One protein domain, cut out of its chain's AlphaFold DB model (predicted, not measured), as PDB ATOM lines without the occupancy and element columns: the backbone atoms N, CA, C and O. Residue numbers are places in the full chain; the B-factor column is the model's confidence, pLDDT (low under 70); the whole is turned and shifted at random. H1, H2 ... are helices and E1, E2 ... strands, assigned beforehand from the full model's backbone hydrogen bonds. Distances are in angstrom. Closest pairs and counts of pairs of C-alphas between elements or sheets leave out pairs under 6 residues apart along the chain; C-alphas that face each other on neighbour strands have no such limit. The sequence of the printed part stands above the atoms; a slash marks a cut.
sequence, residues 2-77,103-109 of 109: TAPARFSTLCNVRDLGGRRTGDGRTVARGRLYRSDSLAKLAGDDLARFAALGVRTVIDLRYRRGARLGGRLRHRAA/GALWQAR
ATOM      1  N   THR A   2     361.293  84.172  41.347       45.00
ATOM      2  CA  THR A   2     360.185  85.133  41.507       45.00
ATOM      3  C   THR A   2     359.453  85.236  40.174       45.00
ATOM      4  O   THR A   2     360.051  85.661  39.187       45.00
ATOM      5  N   ALA A   3     358.197  84.790  40.122       50.97
ATOM      6  CA  ALA A   3     357.336  84.982  38.957       50.97
ATOM      7  C   ALA A   3     357.272  86.482  38.595       50.97
ATOM      8  O   ALA A   3     357.342  87.317  39.501       50.97
ATOM      9  N   PRO A   4     357.161  86.857  37.306       57.66
ATOM     10  CA  PRO A   4     357.075  88.265  36.939       57.66
ATOM     11  C   PRO A   4     355.852  88.882  37.622       57.66
ATOM     12  O   PRO A   4     354.733  88.398  37.447       57.66
ATOM     13  N   ALA A   5     356.073  89.929  38.420       67.69
ATOM     14  CA  ALA A   5     354.992  90.679  39.043       67.69
ATOM     15  C   ALA A   5     354.080  91.213  37.932       67.69
ATOM     16  O   ALA A   5     354.511  92.020  37.106       67.69
ATOM     17  N   ARG A   6     352.848  90.705  37.868       84.31
ATOM     18  CA  ARG A   6     351.839  91.207  36.938       84.31
ATOM     19  C   ARG A   6     351.251  92.486  37.516       84.31
ATOM     20  O   ARG A   6     350.878  92.522  38.686       84.31
ATOM     21  N   PHE A   7     351.187  93.506  36.675       90.31
ATOM     22  CA  PHE A   7     350.558  94.782  36.973       90.31
ATOM     23  C   PHE A   7     349.241  94.859  36.209       90.31
ATOM     24  O   PHE A   7     349.155  94.396  35.071       90.31
ATOM     25  N   SER A   8     348.220  95.404  36.853       91.31
ATOM     26  CA  SER A   8     346.881  95.564  36.286       91.31
ATOM     27  C   SER A   8     346.725  96.911  35.579       91.31
ATOM     28  O   SER A   8     346.009  96.997  34.587       91.31
ATOM     29  N   THR A   9     347.396  97.957  36.066       89.19
ATOM     30  CA  THR A   9     347.297  99.326  35.546       89.19
ATOM     31  C   THR A   9     348.517  99.763  34.739       89.19
ATOM     32  O   THR A   9     348.473 100.804  34.083       89.19
ATOM     33  N   LEU A  10     349.600  98.977  34.764       89.56
ATOM     34  CA  LEU A  10     350.821  99.252  34.011       89.56
ATOM     35  C   LEU A  10     350.968  98.325  32.811       89.56
ATOM     36  O   LEU A  10     350.838  97.105  32.919       89.56
ATOM     37  N   CYS A  11     351.369  98.907  31.686       88.75
ATOM     38  CA  CYS A  11     351.679  98.166  30.474       88.75
ATOM     39  C   CYS A  11     353.176  97.877  30.356       88.75
ATOM     40  O   CYS A  11     354.034  98.635  30.822       88.75
ATOM     41  N   ASN A  12     353.484  96.773  29.668       90.06
ATOM     42  CA  ASN A  12     354.832  96.446  29.202       90.06
ATOM     43  C   ASN A  12     355.883  96.291  30.322       90.06
ATOM     44  O   ASN A  12     357.085  96.413  30.062       90.06
ATOM     45  N   VAL A  13     355.442  96.029  31.559       91.75
ATOM     46  CA  VAL A  13     356.341  95.872  32.706       91.75
ATOM     47  C   VAL A  13     357.089  94.550  32.605       91.75
ATOM     48  O   VAL A  13     356.479  93.482  32.615       91.75
ATOM     49  N   ARG A  14     358.420  94.606  32.516       92.25
ATOM     50  CA  ARG A  14     359.264  93.404  32.515       92.25
ATOM     51  C   ARG A  14     360.673  93.664  33.018       92.25
ATOM     52  O   ARG A  14     361.238  94.730  32.778       92.25
ATOM     53  N   ASP A  15     361.239  92.647  33.659       93.25
ATOM     54  CA  ASP A  15     362.666  92.570  33.969       93.25
ATOM     55  C   ASP A  15     363.465  92.363  32.667       93.25
ATOM     56  O   ASP A  15     363.078  91.589  31.788       93.25
ATOM     57  N   LEU A  16     364.568  93.090  32.524       93.38
ATOM     58  CA  LEU A  16     365.517  92.986  31.416       93.38
ATOM     59  C   LEU A  16     366.741  92.131  31.766       93.38
ATOM     60  O   LEU A  16     367.622  91.958  30.922       93.38
ATOM     61  N   GLY A  17     366.787  91.578  32.977       94.06
ATOM     62  CA  GLY A  17     367.791  90.619  33.402       94.06
ATOM     63  C   GLY A  17     367.936  89.431  32.453       94.06
ATOM     64  O   GLY A  17     366.958  88.892  31.937       94.06
ATOM     65  N   GLY A  18     369.176  89.001  32.235       94.25
ATOM     66  CA  GLY A  18     369.526  87.924  31.305       94.25
ATOM     67  C   GLY A  18     369.815  88.387  29.876       94.25
ATOM     68  O   GLY A  18     370.275  87.585  29.068       94.25
ATOM     69  N   ARG A  19     369.600  89.666  29.542       92.38
ATOM     70  CA  ARG A  19     370.000  90.218  28.238       92.38
ATOM     71  C   ARG A  19     371.502  90.474  28.196       92.38
ATOM     72  O   ARG A  19     372.060  90.990  29.166       92.38
ATOM     73  N   ARG A  20     372.135  90.149  27.065       95.62
ATOM     74  CA  ARG A  20     373.545  90.470  26.823       95.62
ATOM     75  C   ARG A  20     373.704  91.925  26.394       95.62
ATOM     76  O   ARG A  20     372.883  92.446  25.640       95.62
ATOM     77  N   THR A  21     374.742  92.571  26.897       93.25
ATOM     78  CA  THR A  21     375.153  93.929  26.534       93.25
ATOM     79  C   THR A  21     376.186  93.888  25.403       93.25
ATOM     80  O   THR A  21     376.737  92.831  25.096       93.25
ATOM     81  N   GLY A  22     376.448  95.035  24.764       95.00
ATOM     82  CA  GLY A  22     377.397  95.125  23.641       95.00
ATOM     83  C   GLY A  22     378.843  94.766  24.008       95.00
ATOM     84  O   GLY A  22     379.595  94.322  23.154       95.00
ATOM     85  N   ASP A  23     379.209  94.880  25.286       93.69
ATOM     86  CA  ASP A  23     380.496  94.451  25.853       93.69
ATOM     87  C   ASP A  23     380.490  92.978  26.317       93.69
ATOM     88  O   ASP A  23     381.376  92.539  27.047       93.69
ATOM     89  N   GLY A  24     379.473  92.197  25.935       95.25
ATOM     90  CA  GLY A  24     379.389  90.755  26.189       95.25
ATOM     91  C   GLY A  24     378.936  90.357  27.599       95.25
ATOM     92  O   GLY A  24     378.694  89.163  27.831       95.25
ATOM     93  N   ARG A  25     378.770  91.322  28.516       95.94
ATOM     94  CA  ARG A  25     378.238  91.114  29.874       95.94
ATOM     95  C   ARG A  25     376.735  90.828  29.841       95.94
ATOM     96  O   ARG A  25     376.084  90.913  28.805       95.94
ATOM     97  N   THR A  26     376.178  90.437  30.985       96.88
ATOM     98  CA  THR A  26     374.746  90.134  31.125       96.88
ATOM     99  C   THR A  26     374.118  91.041  32.171       96.88
ATOM    100  O   THR A  26     374.664  91.211  33.260       96.88
ATOM    101  N   VAL A  27     372.949  91.600  31.857       94.44
ATOM    102  CA  VAL A  27     372.158  92.373  32.817       94.44
ATOM    103  C   VAL A  27     371.733  91.450  33.955       94.44
ATOM    104  O   VAL A  27     371.093  90.420  33.732       94.44
ATOM    105  N   ALA A  28     372.080  91.807  35.185       94.81
ATOM    106  CA  ALA A  28     371.656  91.054  36.353       94.81
ATOM    107  C   ALA A  28     370.125  91.131  36.527       94.81
ATOM    108  O   ALA A  28     369.503  92.166  36.284       94.81
ATOM    109  N   ARG A  29     369.508  90.021  36.947       94.25
ATOM    110  CA  ARG A  29     368.058  89.948  37.194       94.25
ATOM    111  C   ARG A  29     367.644  90.835  38.359       94.25
ATOM    112  O   ARG A  29     368.375  90.961  39.339       94.25
ATOM    113  N   GLY A  30     366.468  91.438  38.232       92.81
ATOM    114  CA  GLY A  30     365.906  92.369  39.203       92.81
ATOM    115  C   GLY A  30     366.623  93.716  39.283       92.81
ATOM    116  O   GLY A  30     366.404  94.445  40.246       92.81
ATOM    117  N   ARG A  31     367.488  94.036  38.304       92.94
ATOM    118  CA  ARG A  31     368.336  95.245  38.307       92.94
ATOM    119  C   ARG A  31     367.939  96.252  37.228       92.94
ATOM    120  O   ARG A  31     368.236  97.436  37.315       92.94
ATOM    121  N   LEU A  32     367.199  95.838  36.208       93.44
ATOM    122  CA  LEU A  32     366.698  96.757  35.191       93.44
ATOM    123  C   LEU A  32     365.313  96.310  34.752       93.44
ATOM    124  O   LEU A  32     365.151  95.218  34.222       93.44
ATOM    125  N   TYR A  33     364.329  97.177  34.935       93.25
ATOM    126  CA  TYR A  33     362.972  96.972  34.460       93.25
ATOM    127  C   TYR A  33     362.665  97.965  33.344       93.25
ATOM    128  O   TYR A  33     363.227  99.055  33.262       93.25
ATOM    129  N   ARG A  34     361.719  97.615  32.487       92.62
ATOM    130  CA  ARG A  34     361.066  98.570  31.587       92.62
ATOM    131  C   ARG A  34     359.575  98.547  31.822       92.62
ATOM    132  O   ARG A  34     359.068  97.501  32.212       92.62
ATOM    133  N   SER A  35     358.909  99.658  31.555       92.31
ATOM    134  CA  SER A  35     357.461  99.723  31.390       92.31
ATOM    135  C   SER A  35     357.136 100.641  30.219       92.31
ATOM    136  O   SER A  35     358.029 101.236  29.614       92.31
ATOM    137  N   ASP A  36     355.853 100.793  29.929       89.81
ATOM    138  CA  ASP A  36     355.391 102.030  29.317       89.81
ATOM    139  C   ASP A  36     355.368 103.110  30.420       89.81
ATOM    140  O   ASP A  36     356.387 103.293  31.082       89.81
ATOM    141  N   SER A  37     354.290 103.832  30.704       87.00
ATOM    142  CA  SER A  37     354.311 104.807  31.815       87.00
ATOM    143  C   SER A  37     353.813 104.282  33.142       87.00
ATOM    144  O   SER A  37     353.132 103.265  33.221       87.00
ATOM    145  N   LEU A  38     354.097 105.074  34.175       89.81
ATOM    146  CA  LEU A  38     353.516 104.957  35.504       89.81
ATOM    147  C   LEU A  38     352.392 105.960  35.785       89.81
ATOM    148  O   LEU A  38     351.996 106.075  36.941       89.81
ATOM    149  N   ALA A  39     351.873 106.710  34.807       88.56
ATOM    150  CA  ALA A  39     350.835 107.711  35.094       88.56
ATOM    151  C   ALA A  39     349.562 107.076  35.677       88.56
ATOM    152  O   ALA A  39     348.878 107.696  36.486       88.56
ATOM    153  N   LYS A  40     349.298 105.810  35.327       87.38
ATOM    154  CA  LYS A  40     348.184 105.002  35.840       87.38
ATOM    155  C   LYS A  40     348.554 104.132  37.048       87.38
ATOM    156  O   LYS A  40     347.760 103.285  37.451       87.38
ATOM    157  N   LEU A  41     349.745 104.291  37.630       91.31
ATOM    158  CA  LEU A  41     350.149 103.522  38.808       91.31
ATOM    159  C   LEU A  41     349.250 103.873  40.001       91.31
ATOM    160  O   LEU A  41     349.298 104.991  40.512       91.31
ATOM    161  N   ALA A  42     348.444 102.915  40.453       87.62
ATOM    162  CA  ALA A  42     347.460 103.120  41.511       87.62
ATOM    163  C   ALA A  42     347.117 101.799  42.222       87.62
ATOM    164  O   ALA A  42     347.438 100.721  41.729       87.62
ATOM    165  N   GLY A  43     346.449 101.884  43.377       92.81
ATOM    166  CA  GLY A  43     345.945 100.714  44.108       92.81
ATOM    167  C   GLY A  43     347.033  99.691  44.454       92.81
ATOM    168  O   GLY A  43     348.152 100.062  44.811       92.81
ATOM    169  N   ASP A  44     346.712  98.404  44.312       91.69
ATOM    170  CA  ASP A  44     347.610  97.279  44.627       91.69
ATOM    171  C   ASP A  44     348.923  97.300  43.835       91.69
ATOM    172  O   ASP A  44     349.957  96.810  44.303       91.69
ATOM    173  N   ASP A  45     348.916  97.913  42.651       91.69
ATOM    174  CA  ASP A  45     350.109  98.037  41.825       91.69
ATOM    175  C   ASP A  45     351.163  98.953  42.465       91.69
ATOM    176  O   ASP A  45     352.353  98.743  42.234       91.69
ATOM    177  N   LEU A  46     350.782  99.891  43.346       91.38
ATOM    178  CA  LEU A  46     351.745 100.677  44.133       91.38
ATOM    179  C   LEU A  46     352.559  99.785  45.075       91.38
ATOM    180  O   LEU A  46     353.781  99.918  45.152       91.38
ATOM    181  N   ALA A  47     351.896  98.861  45.776       90.25
ATOM    182  CA  ALA A  47     352.563  97.938  46.689       90.25
ATOM    183  C   ALA A  47     353.469  96.965  45.922       90.25
ATOM    184  O   ALA A  47     354.621  96.752  46.309       90.25
ATOM    185  N   ARG A  48     352.992  96.443  44.783       91.69
ATOM    186  CA  ARG A  48     353.790  95.587  43.889       91.69
ATOM    187  C   ARG A  48     355.010  96.327  43.343       91.69
ATOM    188  O   ARG A  48     356.112  95.790  43.376       91.69
ATOM    189  N   PHE A  49     354.841  97.572  42.894       91.69
ATOM    190  CA  PHE A  49     355.937  98.402  42.393       91.69
ATOM    191  C   PHE A  49     356.957  98.712  43.495       91.69
ATOM    192  O   PHE A  49     358.164  98.619  43.266       91.69
ATOM    193  N   ALA A  50     356.497  99.013  44.713       90.44
ATOM    194  CA  ALA A  50     357.374  99.224  45.861       90.44
ATOM    195  C   ALA A  50     358.189  97.965  46.207       90.44
ATOM    196  O   ALA A  50     359.381  98.074  46.507       90.44
ATOM    197  N   ALA A  51     357.582  96.778  46.107       91.62
ATOM    198  CA  ALA A  51     358.247  95.499  46.349       91.62
ATOM    199  C   ALA A  51     359.353  95.177  45.325       91.62
ATOM    200  O   ALA A  51     360.280  94.439  45.654       91.62
ATOM    201  N   LEU A  52     359.323  95.772  44.122       90.50
ATOM    202  CA  LEU A  52     360.427  95.659  43.156       90.50
ATOM    203  C   LEU A  52     361.718  96.339  43.644       90.50
ATOM    204  O   LEU A  52     362.788  96.095  43.093       90.50
ATOM    205  N   GLY A  53     361.644  97.229  44.640       91.50
ATOM    206  CA  GLY A  53     362.820  97.929  45.160       91.50
ATOM    207  C   GLY A  53     363.447  98.912  44.164       91.50
ATOM    208  O   GLY A  53     364.634  99.233  44.278       91.50
ATOM    209  N   VAL A  54     362.672  99.405  43.187       90.44
ATOM    210  CA  VAL A  54     363.127 100.398  42.203       90.44
ATOM    211  C   VAL A  54     363.476 101.703  42.918       90.44
ATOM    212  O   VAL A  54     362.652 102.319  43.593       90.44
ATOM    213  N   ARG A  55     364.730 102.141  42.767       90.31
ATOM    214  CA  ARG A  55     365.252 103.357  43.419       90.31
ATOM    215  C   ARG A  55     365.269 104.560  42.490       90.31
ATOM    216  O   ARG A  55     365.187 105.694  42.965       90.31
ATOM    217  N   THR A  56     365.412 104.302  41.194       89.50
ATOM    218  CA  THR A  56     365.579 105.330  40.176       89.50
ATOM    219  C   THR A  56     364.627 105.082  39.025       89.50
ATOM    220  O   THR A  56     364.560 103.997  38.451       89.50
ATOM    221  N   VAL A  57     363.941 106.157  38.680       91.31
ATOM    222  CA  VAL A  57     362.988 106.261  37.591       91.31
ATOM    223  C   VAL A  57     363.605 107.129  36.510       91.31
ATOM    224  O   VAL A  57     363.994 108.264  36.807       91.31
ATOM    225  N   ILE A  58     363.700 106.611  35.287       87.69
ATOM    226  CA  ILE A  58     364.157 107.381  34.134       87.69
ATOM    227  C   ILE A  58     362.995 107.499  33.154       87.69
ATOM    228  O   ILE A  58     362.699 106.598  32.369       87.69
ATOM    229  N   ASP A  59     362.333 108.646  33.215       86.00
ATOM    230  CA  ASP A  59     361.314 109.008  32.245       86.00
ATOM    231  C   ASP A  59     361.992 109.604  31.006       86.00
ATOM    232  O   ASP A  59     362.585 110.684  31.071       86.00
ATOM    233  N   LEU A  60     361.963 108.855  29.903       83.19
ATOM    234  CA  LEU A  60     362.571 109.252  28.630       83.19
ATOM    235  C   LEU A  60     361.586 109.971  27.709       83.19
ATOM    236  O   LEU A  60     361.946 110.310  26.581       83.19
ATOM    237  N   ARG A  61     360.350 110.207  28.156       73.69
ATOM    238  CA  ARG A  61     359.375 110.914  27.334       73.69
ATOM    239  C   ARG A  61     359.819 112.341  27.107       73.69
ATOM    240  O   ARG A  61     360.015 113.129  28.036       73.69
ATOM    241  N   TYR A  62     359.930 112.684  25.834       57.44
ATOM    242  CA  TYR A  62     360.186 114.041  25.406       57.44
ATOM    243  C   TYR A  62     358.907 114.870  25.554       57.44
ATOM    244  O   TYR A  62     358.007 114.816  24.718       57.44
ATOM    245  N   ARG A  63     358.813 115.670  26.618       54.75
ATOM    246  CA  ARG A  63     357.807 116.736  26.703       54.75
ATOM    247  C   ARG A  63     358.285 117.893  25.830       54.75
ATOM    248  O   ARG A  63     359.216 118.601  26.215       54.75
ATOM    249  N   ARG A  64     357.628 118.148  24.694       43.78
ATOM    250  CA  ARG A  64     357.759 119.440  23.998       43.78
ATOM    251  C   ARG A  64     357.373 120.528  25.016       43.78
ATOM    252  O   ARG A  64     356.222 120.606  25.426       43.78
ATOM    253  N   GLY A  65     358.358 121.275  25.520       52.91
ATOM    254  CA  GLY A  65     358.166 122.302  26.553       52.91
ATOM    255  C   GLY A  65     358.496 121.912  28.003       52.91
ATOM    256  O   GLY A  65     358.235 122.712  28.899       52.91
ATOM    257  N   ALA A  66     359.091 120.747  28.288       50.06
ATOM    258  CA  ALA A  66     359.632 120.485  29.626       50.06
ATOM    259  C   ALA A  66     361.074 120.024  29.604       50.06
ATOM    260  O   ALA A  66     361.463 119.119  28.871       50.06
ATOM    261  N   ARG A  67     361.856 120.680  30.459       41.72
ATOM    262  CA  ARG A  67     363.269 120.400  30.665       41.72
ATOM    263  C   ARG A  67     363.425 118.927  31.054       41.72
ATOM    264  O   ARG A  67     362.777 118.462  31.990       41.72
ATOM    265  N   LEU A  68     364.260 118.215  30.300       40.22
ATOM    266  CA  LEU A  68     364.645 116.826  30.536       40.22
ATOM    267  C   LEU A  68     365.026 116.627  32.016       40.22
ATOM    268  O   LEU A  68     365.818 117.401  32.552       40.22
ATOM    269  N   GLY A  69     364.495 115.583  32.668       44.19
ATOM    270  CA  GLY A  69     365.017 115.117  33.962       44.19
ATOM    271  C   GLY A  69     364.036 115.081  35.137       44.19
ATOM    272  O   GLY A  69     364.338 115.596  36.213       44.19
ATOM    273  N   GLY A  70     362.893 114.410  34.996       44.59
ATOM    274  CA  GLY A  70     362.060 114.047  36.145       44.59
ATOM    275  C   GLY A  70     362.585 112.791  36.846       44.59
ATOM    276  O   GLY A  70     362.113 111.695  36.569       44.59
ATOM    277  N   ARG A  71     363.550 112.915  37.769       51.25
ATOM    278  CA  ARG A  71     363.888 111.803  38.681       51.25
ATOM    279  C   ARG A  71     362.757 111.639  39.694       51.25
ATOM    280  O   ARG A  71     362.757 112.313  40.725       51.25
ATOM    281  N   LEU A  72     361.810 110.739  39.443       47.16
ATOM    282  CA  LEU A  72     360.862 110.341  40.481       47.16
ATOM    283  C   LEU A  72     361.613 109.485  41.507       47.16
ATOM    284  O   LEU A  72     362.097 108.396  41.215       47.16
ATOM    285  N   ARG A  73     361.773 110.010  42.722       45.97
ATOM    286  CA  ARG A  73     362.257 109.224  43.860       45.97
ATOM    287  C   ARG A  73     361.042 108.583  44.512       45.97
ATOM    288  O   ARG A  73     360.266 109.287  45.150       45.97
ATOM    289  N   HIS A  74     360.886 107.268  44.391       44.25
ATOM    290  CA  HIS A  74     359.914 106.564  45.219       44.25
ATOM    291  C   HIS A  74     360.443 106.536  46.661       44.25
ATOM    292  O   HIS A  74     361.532 106.025  46.935       44.25
ATOM    293  N   ARG A  75     359.719 107.166  47.591       37.69
ATOM    294  CA  ARG A  75     360.107 107.205  49.003       37.69
ATOM    295  C   ARG A  75     359.731 105.864  49.632       37.69
ATOM    296  O   ARG A  75     358.574 105.642  49.958       37.69
ATOM    297  N   ALA A  76     360.711 104.980  49.806       38.38
ATOM    298  CA  ALA A  76     360.543 103.786  50.627       38.38
ATOM    299  C   ALA A  76     360.141 104.184  52.062       38.38
ATOM    300  O   ALA A  76     360.663 105.165  52.611       38.38
ATOM    301  N   ALA A  77     359.208 103.436  52.656       36.78
ATOM    302  CA  ALA A  77     358.854 103.560  54.066       36.78
ATOM    303  C   ALA A  77     360.117 103.421  54.937       36.78
ATOM    304  O   ALA A  77     361.002 102.611  54.664       36.78
ATOM    305  N   GLY A 103     355.481 106.256  28.467       33.41
ATOM    306  CA  GLY A 103     356.575 105.285  28.201       33.41
ATOM    307  C   GLY A 103     357.897 105.511  28.986       33.41
ATOM    308  O   GLY A 103     358.507 106.557  28.815       33.41
ATOM    309  N   ALA A 104     358.392 104.584  29.828       42.69
ATOM    310  CA  ALA A 104     359.522 104.815  30.754       42.69
ATOM    311  C   ALA A 104     360.374 103.562  31.121       42.69
ATOM    312  O   ALA A 104     359.896 102.432  31.210       42.69
ATOM    313  N   LEU A 105     361.680 103.769  31.363       36.53
ATOM    314  CA  LEU A 105     362.697 102.736  31.662       36.53
ATOM    315  C   LEU A 105     363.246 102.887  33.105       36.53
ATOM    316  O   LEU A 105     363.425 104.001  33.595       36.53
ATOM    317  N   TRP A 106     363.555 101.784  33.802       51.12
ATOM    318  CA  TRP A 106     363.830 101.769  35.257       51.12
ATOM    319  C   TRP A 106     365.083 100.981  35.621       51.12
ATOM    320  O   TRP A 106     365.193  99.813  35.271       51.12
ATOM    321  N   GLN A 107     365.975 101.558  36.428       30.16
ATOM    322  CA  GLN A 107     367.074 100.817  37.057       30.16
ATOM    323  C   GLN A 107     366.730 100.500  38.518       30.16
ATOM    324  O   GLN A 107     366.511 101.396  39.342       30.16
ATOM    325  N   ALA A 108     366.700  99.211  38.838       35.97
ATOM    326  CA  ALA A 108     366.803  98.711  40.200       35.97
ATOM    327  C   ALA A 108     368.271  98.373  40.495       35.97
ATOM    328  O   ALA A 108     369.125  98.472  39.620       35.97
ATOM    329  N   ARG A 109     368.586  98.111  41.764       40.47
ATOM    330  CA  ARG A 109     369.957  97.779  42.162       40.47
ATOM    331  C   ARG A 109     370.467  96.697  41.273       40.47
ATOM    332  O   ARG A 109     369.736  95.696  41.241       40.47
TER     333      ARG A 109
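AT A GLANCE: This is residues 2 to 77 and 103 to 109 of the 109 residues of the protein "Tyrosine phosphatase family protein" of Micromonospora humi (UniProt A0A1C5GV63). Little regular structure is here: long loops with a small three-stranded antiparallel sheet among them, order E1, E3, E2, and one short helix, H1, off the sheet. The printed part has 83 residues, 22 in named elements, in the order E1, H1, E2, E3, class mixed. It is compact, radius of gyration of the C-alphas 13.4 A, spanning 38 by 31 by 24 A.

IN THESE COORDINATES: After unnamed residues 2 to 31, find C-alpha 32 at (366.698, 96.757, 35.191), where E1, residues 32 to 36, begins its 13.8 A. H1 is residues 44 to 51, 10.9 A; E2 is 56 to 59, 9.7 A; E3 is 103 to 107, 14.4 A, ending at (367.074, 100.817, 37.057).

HOW THE PARTS SIT: Inner strand E3 is antiparallel to E1, N 33 to O 106 2.8 A, and to E2, N 58 to O 105 3.1 A. E1, H1, E2 form a split strand-helix-strand unit, E3 between its strands, with a right-handed crossover. In H1 every O i to N i+4 pair is within hydrogen-bond range.

THE WHOLE: Residues 78 to 102 are cut out, a 26.0 A gap between C-alphas 77 and 103. No link printed whole is long. Look for pLDDT under 70 at residues 2 to 5, 62 to 77 and 103 to 109.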